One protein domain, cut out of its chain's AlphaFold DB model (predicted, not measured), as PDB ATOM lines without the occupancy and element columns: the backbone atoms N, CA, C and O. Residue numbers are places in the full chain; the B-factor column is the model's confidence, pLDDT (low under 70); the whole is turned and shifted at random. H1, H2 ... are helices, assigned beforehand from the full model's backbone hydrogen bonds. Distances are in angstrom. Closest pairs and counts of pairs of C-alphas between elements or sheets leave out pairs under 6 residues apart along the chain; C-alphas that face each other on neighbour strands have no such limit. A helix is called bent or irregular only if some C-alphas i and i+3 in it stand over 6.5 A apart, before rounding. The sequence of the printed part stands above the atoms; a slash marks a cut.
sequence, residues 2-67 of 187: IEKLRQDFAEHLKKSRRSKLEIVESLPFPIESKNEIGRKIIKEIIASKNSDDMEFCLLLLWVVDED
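AT A GLANCE: This is residues 2 to 67 of the 187 residues of an uncharacterized protein of Flavobacterium sp. Root420 (UniProt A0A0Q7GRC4). A helical hairpin, H3 and H4 side by side and running opposite ways, makes the core, with the short H2 at its open end and H1 set crosswise near it. Two stretches stick out: residues 47 to 52, of which 47 to 48 belong to H3 and 51 to 52 to H4, and residues 14 to 19, of which 14 belongs to H1. The printed part has 66 residues with four named helices, in the order H1, H2, H3, H4, and no named strand; the class is all helix. It is compact, with a radius of gyration of the C-alphas of 11.3 A, and spans 30 by 27 by 22 A.

HOW THE PARTS SIT: H3, residues 31 to 48, and H4, residues 51 to 64, touch and form a hairpin, a shallow tilt of 18 degrees, opposite ways; their closest C-alphas, of Asn 35 and Val 64, are 5.1 A apart. H2, residues 20 to 25, touches residues 63 to 64 of H4 alone, about perpendicular at 84 degrees; the closest C-alphas, of Val 24 and Val 63, are 6.4 A apart. H1, residues 2 to 14, is close to H4 but not clearly touching, about perpendicular at 80 degrees; the closest C-alphas, of Arg 6 and Phe 56, are 6.5 A apart. Every O i to N i+4 pair is within hydrogen-bond range in H1 and H2, against 12 of 14 in H3 and 8 of 10 in H4.

IN THESE COORDINATES: H3 is 25.4 A long, with a kink of 25 degrees near residue 38; it is irregular, C-alphas 32 and 35 being 7.9 A apart. H4, 20.2 A, is irregular too, C-alphas 52 and 55 being 7.0 A apart; it ends at C-alpha 64 (-47.526, -49.199, -20.952). H1, 18.4 A, begins at C-alpha 2 (-38.714, -38.656, -24.585). H2 is 8.8 A long.

THE WHOLE: The two C-alphas farthest apart, of Arg 17 and Ala 47, are 31.7 A apart. The printed part has no cut, and its three links are tight. Mean pLDDT of the printed part is 87.3, with residues 13 and 15 to 17 under 70.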
ATOM      1  N   ILE A   2     -37.442 -38.692 -23.829       75.69
ATOM      2  CA  ILE A   2     -38.714 -38.656 -24.585       75.69
ATOM      3  C   ILE A   2     -38.506 -38.576 -26.101       75.69
ATOM      4  O   ILE A   2     -39.100 -39.359 -26.825       75.69
ATOM      5  N   GLU A   3     -37.619 -37.698 -26.577       80.88
ATOM      6  CA  GLU A   3     -37.363 -37.554 -28.020       80.88
ATOM      7  C   GLU A   3     -36.841 -38.848 -28.661       80.88
ATOM      8  O   GLU A   3     -37.288 -39.246 -29.729       80.88
ATOM      9  N   LYS A   4     -35.945 -39.560 -27.967       80.38
ATOM     10  CA  LYS A   4     -35.450 -40.858 -28.433       80.38
ATOM     11  C   LYS A   4     -36.573 -41.897 -28.454       80.38
ATOM     12  O   LYS A   4     -36.757 -42.564 -29.459       80.38
ATOM     13  N   LEU A   5     -37.360 -41.974 -27.379       82.44
ATOM     14  CA  LEU A   5     -38.504 -42.885 -27.290       82.44
ATOM     15  C   LEU A   5     -39.526 -42.622 -28.407       82.44
ATOM     16  O   LEU A   5     -40.031 -43.552 -29.024       82.44
ATOM     17  N   ARG A   6     -39.784 -41.349 -28.715       83.06
ATOM     18  CA  ARG A   6     -40.646 -40.923 -29.819       83.06
ATOM     19  C   ARG A   6     -40.096 -41.357 -31.175       83.06
ATOM     20  O   ARG A   6     -40.856 -41.860 -31.995       83.06
ATOM     21  N   GLN A   7     -38.797 -41.175 -31.411       83.12
ATOM     22  CA  GLN A   7     -38.136 -41.619 -32.641       83.12
ATOM     23  C   GLN A   7     -38.213 -43.139 -32.797       83.12
ATOM     24  O   GLN A   7     -38.620 -43.615 -33.857       83.12
ATOM     25  N   ASP A   8     -37.922 -43.883 -31.727       80.06
ATOM     26  CA  ASP A   8     -38.013 -45.343 -31.702       80.06
ATOM     27  C   ASP A   8     -39.450 -45.793 -32.057       80.06
ATOM     28  O   ASP A   8     -39.657 -46.611 -32.956       80.06
ATOM     29  N   PHE A   9     -40.469 -45.165 -31.458       79.69
ATOM     30  CA  PHE A   9     -41.884 -45.436 -31.744       79.69
ATOM     31  C   PHE A   9     -42.287 -45.063 -33.181       79.69
ATOM     32  O   PHE A   9     -42.990 -45.826 -33.846       79.69
ATOM     33  N   ALA A  10     -41.810 -43.934 -33.706       79.81
ATOM     34  CA  ALA A  10     -42.069 -43.523 -35.085       79.81
ATOM     35  C   ALA A  10     -41.447 -44.492 -36.107       79.81
ATOM     36  O   ALA A  10     -42.033 -44.760 -37.160       79.81
ATOM     37  N   GLU A  11     -40.271 -45.052 -35.812       76.88
ATOM     38  CA  GLU A  11     -39.687 -46.126 -36.615       76.88
ATOM     39  C   GLU A  11     -40.482 -47.432 -36.517       76.88
ATOM     40  O   GLU A  11     -40.588 -48.157 -37.512       76.88
ATOM     41  N   HIS A  12     -41.058 -47.735 -35.350       71.94
ATOM     42  CA  HIS A  12     -41.931 -48.895 -35.167       71.94
ATOM     43  C   HIS A  12     -43.216 -48.779 -35.984       71.94
ATOM     44  O   HIS A  12     -43.536 -49.720 -36.704       71.94
ATOM     45  N   LEU A  13     -43.887 -47.622 -35.978       68.56
ATOM     46  CA  LEU A  13     -45.094 -47.388 -36.785       68.56
ATOM     47  C   LEU A  13     -44.842 -47.548 -38.295       68.56
ATOM     48  O   LEU A  13     -45.696 -48.048 -39.023       68.56
ATOM     49  N   LYS A  14     -43.643 -47.190 -38.777       72.69
ATOM     50  CA  LYS A  14     -43.241 -47.391 -40.185       72.69
ATOM     51  C   LYS A  14     -43.008 -48.863 -40.539       72.69
ATOM     52  O   LYS A  14     -43.119 -49.243 -41.705       72.69
ATOM     53  N   LYS A  15     -42.662 -49.703 -39.560       66.06
ATOM     54  CA  LYS A  15     -42.437 -51.145 -39.730       66.06
ATOM     55  C   LYS A  15     -43.727 -51.871 -39.350       66.06
ATOM     56  O   LYS A  15     -43.900 -52.271 -38.207       66.06
ATOM     57  N   SER A  16     -44.617 -52.069 -40.320       54.66
ATOM     58  CA  SER A  16     -46.005 -52.550 -40.162       54.66
ATOM     59  C   SER A  16     -46.201 -53.984 -39.605       54.66
ATOM     60  O   SER A  16     -47.126 -54.678 -40.026       54.66
ATOM     61  N   ARG A  17     -45.310 -54.505 -38.750       63.78
ATOM     62  CA  ARG A  17     -45.278 -55.925 -38.352       63.78
ATOM     63  C   ARG A  17     -44.867 -56.212 -36.906       63.78
ATOM     64  O   ARG A  17     -44.718 -57.386 -36.588       63.78
ATOM     65  N   ARG A  18     -44.672 -55.207 -36.044       72.62
ATOM     66  CA  ARG A  18     -44.348 -55.476 -34.634       72.62
ATOM     67  C   ARG A  18     -45.599 -55.597 -33.770       72.62
ATOM     68  O   ARG A  18     -46.493 -54.761 -33.837       72.62
ATOM     69  N   SER A  19     -45.642 -56.650 -32.965       83.88
ATOM     70  CA  SER A  19     -46.626 -56.891 -31.913       83.88
ATOM     71  C   SER A  19     -46.419 -55.947 -30.716       83.88
ATOM     72  O   SER A  19     -45.330 -55.399 -30.533       83.88
ATOM     73  N   LYS A  20     -47.441 -55.792 -29.855       85.62
ATOM     74  CA  LYS A  20     -47.323 -55.051 -28.576       85.62
ATOM     75  C   LYS A  20     -46.125 -55.540 -27.759       85.62
ATOM     76  O   LYS A  20     -45.382 -54.727 -27.220       85.62
ATOM     77  N   LEU A  21     -45.926 -56.858 -27.710       86.44
ATOM     78  CA  LEU A  21     -44.858 -57.489 -26.939       86.44
ATOM     79  C   LEU A  21     -43.468 -57.045 -27.416       86.44
ATOM     80  O   LEU A  21     -42.665 -56.612 -26.600       86.44
ATOM     81  N   GLU A  22     -43.219 -57.049 -28.727       86.12
ATOM     82  CA  GLU A  22     -41.933 -56.600 -29.286       86.12
ATOM     83  C   GLU A  22     -41.654 -55.114 -29.013       86.12
ATOM     84  O   GLU A  22     -40.496 -54.709 -28.918       86.12
ATOM     85  N   ILE A  23     -42.701 -54.288 -28.908       86.62
ATOM     86  CA  ILE A  23     -42.550 -52.872 -28.551       86.62
ATOM     87  C   ILE A  23     -42.204 -52.745 -27.064       86.62
ATOM     88  O   ILE A  23     -41.265 -52.025 -26.729       86.62
ATOM     89  N   VAL A  24     -42.894 -53.484 -26.188       89.25
ATOM     90  CA  VAL A  24     -42.601 -53.528 -24.744       89.25
ATOM     91  C   VAL A  24     -41.160 -53.981 -24.482       89.25
ATOM     92  O   VAL A  24     -40.454 -53.345 -23.706       89.25
ATOM     93  N   GLU A  25     -40.690 -55.022 -25.170       87.50
ATOM     94  CA  GLU A  25     -39.311 -55.524 -25.050       87.50
ATOM     95  C   GLU A  25     -38.254 -54.524 -25.545       87.50
ATOM     96  O   GLU A  25     -37.088 -54.609 -25.160       87.50
ATOM     97  N   SER A  26     -38.646 -53.568 -26.392       84.38
ATOM     98  CA  SER A  26     -37.756 -52.529 -26.921       84.38
ATOM     99  C   SER A  26     -37.723 -51.243 -26.092       84.38
ATOM    100  O   SER A  26     -36.997 -50.312 -26.444       84.38
ATOM    101  N   LEU A  27     -38.495 -51.171 -25.001       87.56
ATOM    102  CA  LEU A  27     -38.540 -49.984 -24.156       87.56
ATOM    103  C   LEU A  27     -37.150 -49.678 -23.567       87.56
ATOM    104  O   LEU A  27     -36.435 -50.580 -23.131       87.56
ATOM    105  N   PRO A  28     -36.750 -48.397 -23.493       88.50
ATOM    106  CA  PRO A  28     -35.445 -47.998 -22.969       88.50
ATOM    107  C   PRO A  28     -35.397 -47.995 -21.430       88.50
ATOM    108  O   PRO A  28     -34.486 -47.408 -20.846       88.50
ATOM    109  N   PHE A  29     -36.393 -48.589 -20.777       88.12
ATOM    110  CA  PHE A  29     -36.536 -48.680 -19.331       88.12
ATOM    111  C   PHE A  29     -37.046 -50.072 -18.932       88.12
ATOM    112  O   PHE A  29     -37.614 -50.769 -19.775       88.12
ATOM    113  N   PRO A  30     -36.835 -50.493 -17.670       91.19
ATOM    114  CA  PRO A  30     -37.167 -51.845 -17.241       91.19
ATOM    115  C   PRO A  30     -38.666 -52.142 -17.345       91.19
ATOM    116  O   PRO A  30     -39.499 -51.290 -17.021       91.19
ATOM    117  N   ILE A  31     -39.003 -53.357 -17.785       90.69
ATOM    118  CA  ILE A  31     -40.388 -53.797 -18.018       90.69
ATOM    119  C   ILE A  31     -41.187 -53.749 -16.709       90.69
ATOM    120  O   ILE A  31     -42.333 -53.314 -16.704       90.69
ATOM    121  N   GLU A  32     -40.559 -54.111 -15.592       92.19
ATOM    122  CA  GLU A  32     -41.134 -54.098 -14.245       92.19
ATOM    123  C   GLU A  32     -41.536 -52.701 -13.746       92.19
ATOM    124  O   GLU A  32     -42.335 -52.585 -12.823       92.19
ATOM    125  N   SER A  33     -41.003 -51.635 -14.350       91.94
ATOM    126  CA  SER A  33     -41.326 -50.244 -14.008       91.94
ATOM    127  C   SER A  33     -42.016 -49.511 -15.158       91.94
ATOM    128  O   SER A  33     -42.152 -48.285 -15.114       91.94
ATOM    129  N   LYS A  34     -42.441 -50.228 -16.209       92.12
ATOM    130  CA  LYS A  34     -42.948 -49.604 -17.434       92.12
ATOM    131  C   LYS A  34     -44.211 -48.776 -17.191       92.12
ATOM    132  O   LYS A  34     -44.307 -47.690 -17.756       92.12
ATOM    133  N   ASN A  35     -45.125 -49.242 -16.334       92.50
ATOM    134  CA  ASN A  35     -46.385 -48.547 -16.055       92.50
ATOM    135  C   ASN A  35     -46.082 -47.233 -15.320       92.50
ATOM    136  O   ASN A  35     -46.526 -46.174 -15.747       92.50
ATOM    137  N   GLU A  36     -45.241 -47.266 -14.278       93.12
ATOM    138  CA  GLU A  36     -44.851 -46.073 -13.508       93.12
ATOM    139  C   GLU A  36     -44.116 -45.037 -14.377       93.12
ATOM    140  O   GLU A  36     -44.499 -43.863 -14.425       93.12
ATOM    141  N   ILE A  37     -43.076 -45.470 -15.098       93.44
ATOM    142  CA  ILE A  37     -42.261 -44.588 -15.942       93.44
ATOM    143  C   ILE A  37     -43.088 -44.061 -17.118       93.44
ATOM    144  O   ILE A  37     -43.063 -42.863 -17.404       93.44
ATOM    145  N   GLY A  38     -43.845 -44.937 -17.778       93.31
ATOM    146  CA  GLY A  38     -44.726 -44.594 -18.889       93.31
ATOM    147  C   GLY A  38     -45.781 -43.573 -18.488       93.31
ATOM    148  O   GLY A  38     -45.905 -42.532 -19.129       93.31
ATOM    149  N   ARG A  39     -46.464 -43.809 -17.365       94.94
ATOM    150  CA  ARG A  39     -47.454 -42.890 -16.796       94.94
ATOM    151  C   ARG A  39     -46.855 -41.521 -16.481       94.94
ATOM    152  O   ARG A  39     -47.487 -40.504 -16.762       94.94
ATOM    153  N   LYS A  40     -45.627 -41.462 -15.952       95.12
ATOM    154  CA  LYS A  40     -44.916 -40.191 -15.734       95.12
ATOM    155  C   LYS A  40     -44.658 -39.449 -17.050       95.12
ATOM    156  O   LYS A  40     -44.938 -38.257 -17.128       95.12
ATOM    157  N   ILE A  41     -44.180 -40.150 -18.079       94.44
ATOM    158  CA  ILE A  41     -43.939 -39.560 -19.405       94.44
ATOM    159  C   ILE A  41     -45.250 -39.048 -20.019       94.44
ATOM    160  O   ILE A  41     -45.280 -37.940 -20.545       94.44
ATOM    161  N   ILE A  42     -46.340 -39.813 -19.918       95.44
ATOM    162  CA  ILE A  42     -47.660 -39.400 -20.416       95.44
ATOM    163  C   ILE A  42     -48.119 -38.117 -19.714       95.44
ATOM    164  O   ILE A  42     -48.516 -37.170 -20.385       95.44
ATOM    165  N   LYS A  43     -47.983 -38.029 -18.385       96.56
ATOM    166  CA  LYS A  43     -48.301 -36.801 -17.638       96.56
ATOM    167  C   LYS A  43     -47.459 -35.601 -18.075       96.56
ATOM    168  O   LYS A  43     -47.984 -34.495 -18.152       96.56
ATOM    169  N   GLU A  44     -46.179 -35.802 -18.383       95.56
ATOM    170  CA  GLU A  44     -45.319 -34.742 -18.928       95.56
ATOM    171  C   GLU A  44     -45.802 -34.268 -20.313       95.56
ATOM    172  O   GLU A  44     -45.778 -33.067 -20.585       95.56
ATOM    173  N   ILE A  45     -46.295 -35.178 -21.161       94.12
ATOM    174  CA  ILE A  45     -46.890 -34.833 -22.463       94.12
ATOM    175  C   ILE A  45     -48.209 -34.068 -22.283       94.12
ATOM    176  O   ILE A  45     -48.393 -33.023 -22.900       94.12
ATOM    177  N   ILE A  46     -49.107 -34.538 -21.412       96.00
ATOM    178  CA  ILE A  46     -50.379 -33.851 -21.119       96.00
ATOM    179  C   ILE A  46     -50.110 -32.428 -20.608       96.00
ATOM    180  O   ILE A  46     -50.716 -31.465 -21.078       96.00
ATOM    181  N   ALA A  47     -49.142 -32.273 -19.700       96.75
ATOM    182  CA  ALA A  47     -48.770 -30.978 -19.139       96.75
ATOM    183  C   ALA A  47     -48.171 -30.008 -20.172       96.75
ATOM    184  O   ALA A  47     -48.288 -28.793 -19.998       96.75
ATOM    185  N   SER A  48     -47.543 -30.512 -21.242       95.88
ATOM    186  CA  SER A  48     -46.995 -29.665 -22.310       95.88
ATOM    187  C   SER A  48     -48.086 -29.051 -23.193       95.88
ATOM    188  O   SER A  48     -47.832 -28.041 -23.853       95.88
ATOM    189  N   LYS A  49     -49.291 -29.646 -23.196       95.69
ATOM    190  CA  LYS A  49     -50.441 -29.260 -24.030       95.69
ATOM    191  C   LYS A  49     -50.092 -29.121 -25.516       95.69
ATOM    192  O   LYS A  49     -50.663 -28.296 -26.228       95.69
ATOM    193  N   ASN A  50     -49.136 -29.918 -25.989       94.38
ATOM    194  CA  ASN A  50     -48.720 -29.928 -27.382       94.38
ATOM    195  C   ASN A  50     -49.512 -30.979 -28.174       94.38
ATOM    196  O   ASN A  50     -49.294 -32.180 -28.012       94.38
ATOM    197  N   SER A  51     -50.395 -30.534 -29.076       93.38
ATOM    198  CA  SER A  51     -51.198 -31.443 -29.906       93.38
ATOM    199  C   SER A  51     -50.357 -32.406 -30.752       93.38
ATOM    200  O   SER A  51     -50.837 -33.499 -31.049       93.38
ATOM    201  N   ASP A  52     -49.140 -32.025 -31.155       91.06
ATOM    202  CA  ASP A  52     -48.285 -32.856 -32.017       91.06
ATOM    203  C   ASP A  52     -47.776 -34.111 -31.292       91.06
ATOM    204  O   ASP A  52     -47.444 -35.118 -31.916       91.06
ATOM    205  N   ASP A  53     -47.765 -34.077 -29.959       91.81
ATOM    206  CA  ASP A  53     -47.273 -35.174 -29.131       91.81
ATOM    207  C   ASP A  53     -48.353 -36.231 -28.858       91.81
ATOM    208  O   ASP A  53     -48.055 -37.298 -28.320       91.81
ATOM    209  N   MET A  54     -49.605 -35.972 -29.245       93.12
ATOM    210  CA  MET A  54     -50.739 -36.814 -28.865       93.12
ATOM    211  C   MET A  54     -50.770 -38.180 -29.533       93.12
ATOM    212  O   MET A  54     -51.173 -39.151 -28.899       93.12
ATOM    213  N   GLU A  55     -50.309 -38.281 -30.776       90.75
ATOM    214  CA  GLU A  55     -50.156 -39.578 -31.445       90.75
ATOM    215  C   GLU A  55     -49.221 -40.489 -30.637       90.75
ATOM    216  O   GLU A  55     -49.536 -41.637 -30.324       90.75
ATOM    217  N   PHE A  56     -48.080 -39.932 -30.229       91.38
ATOM    218  CA  PHE A  56     -47.108 -40.639 -29.412       91.38
ATOM    219  C   PHE A  56     -47.647 -40.932 -28.006       91.38
ATOM    220  O   PHE A  56     -47.422 -42.024 -27.490       91.38
ATOM    221  N   CYS A  57     -48.388 -39.995 -27.410       94.06
ATOM    222  CA  CYS A  57     -49.036 -40.163 -26.111       94.06
ATOM    223  C   CYS A  57     -49.963 -41.386 -26.088       94.06
ATOM    224  O   CYS A  57     -49.807 -42.257 -25.235       94.06
ATOM    225  N   LEU A  58     -50.881 -41.487 -27.057       93.81
ATOM    226  CA  LEU A  58     -51.842 -42.591 -27.136       93.81
ATOM    227  C   LEU A  58     -51.164 -43.931 -27.431       93.81
ATOM    228  O   LEU A  58     -51.536 -44.949 -26.847       93.81
ATOM    229  N   LEU A  59     -50.134 -43.935 -28.281       90.75
ATOM    230  CA  LEU A  59     -49.350 -45.139 -28.537       90.75
ATOM    231  C   LEU A  59     -48.596 -45.591 -27.282       90.75
ATOM    232  O   LEU A  59     -48.608 -46.777 -26.956       90.75
ATOM    233  N   LEU A  60     -47.962 -44.664 -26.557       92.56
ATOM    234  CA  LEU A  60     -47.276 -44.980 -25.307       92.56
ATOM    235  C   LEU A  60     -48.261 -45.513 -24.267       92.56
ATOM    236  O   LEU A  60     -47.963 -46.531 -23.651       92.56
ATOM    237  N   LEU A  61     -49.436 -44.889 -24.134       93.81
ATOM    238  CA  LEU A  61     -50.514 -45.360 -23.268       93.81
ATOM    239  C   LEU A  61     -50.892 -46.799 -23.625       93.81
ATOM    240  O   LEU A  61     -50.831 -47.664 -22.766       93.81
ATOM    241  N   TRP A  62     -51.147 -47.113 -24.896       90.19
ATOM    242  CA  TRP A  62     -51.442 -48.489 -25.312       90.19
ATOM    243  C   TRP A  62     -50.327 -49.498 -24.974       90.19
ATOM    244  O   TRP A  62     -50.625 -50.655 -24.668       90.19
ATOM    245  N   VAL A  63     -49.054 -49.089 -25.017       91.00
ATOM    246  CA  VAL A  63     -47.906 -49.958 -24.699       91.00
ATOM    247  C   VAL A  63     -47.771 -50.214 -23.199       91.00
ATOM    248  O   VAL A  63     -47.556 -51.362 -22.797       91.00
ATOM    249  N   VAL A  64     -47.845 -49.155 -22.391       91.81
ATOM    250  CA  VAL A  64     -47.526 -49.199 -20.952       91.81
ATOM    251  C   VAL A  64     -48.731 -49.505 -20.088       91.81
ATOM    252  O   VAL A  64     -48.559 -49.812 -18.921       91.81
ATOM    253  N   ASP A  65     -49.933 -49.407 -20.638       91.31
ATOM    254  CA  ASP A  65     -51.141 -49.652 -19.880       91.31
ATOM    255  C   ASP A  65     -51.457 -51.149 -19.785       91.31
ATOM    256  O   ASP A  65     -51.409 -51.899 -20.780       91.31
ATOM    257  N   GLU A  66     -51.768 -51.554 -18.561       88.19
ATOM    258  CA  GLU A  66     -52.139 -52.898 -18.141       88.19
ATOM    259  C   GLU A  66     -53.411 -52.780 -17.307       88.19
ATOM    260  O   GLU A  66     -53.508 -51.893 -16.466       88.19
ATOM    261  N   ASP A  67     -54.392 -53.640 -17.587       88.44
ATOM    262  CA  ASP A  67     -55.636 -53.747 -16.812       88.44
ATOM    263  C   ASP A  67     -56.345 -52.403 -16.527       88.44
ATOM    264  O   ASP A  67     -56.951 -52.209 -15.480       88.44
TER     265      ASP A  67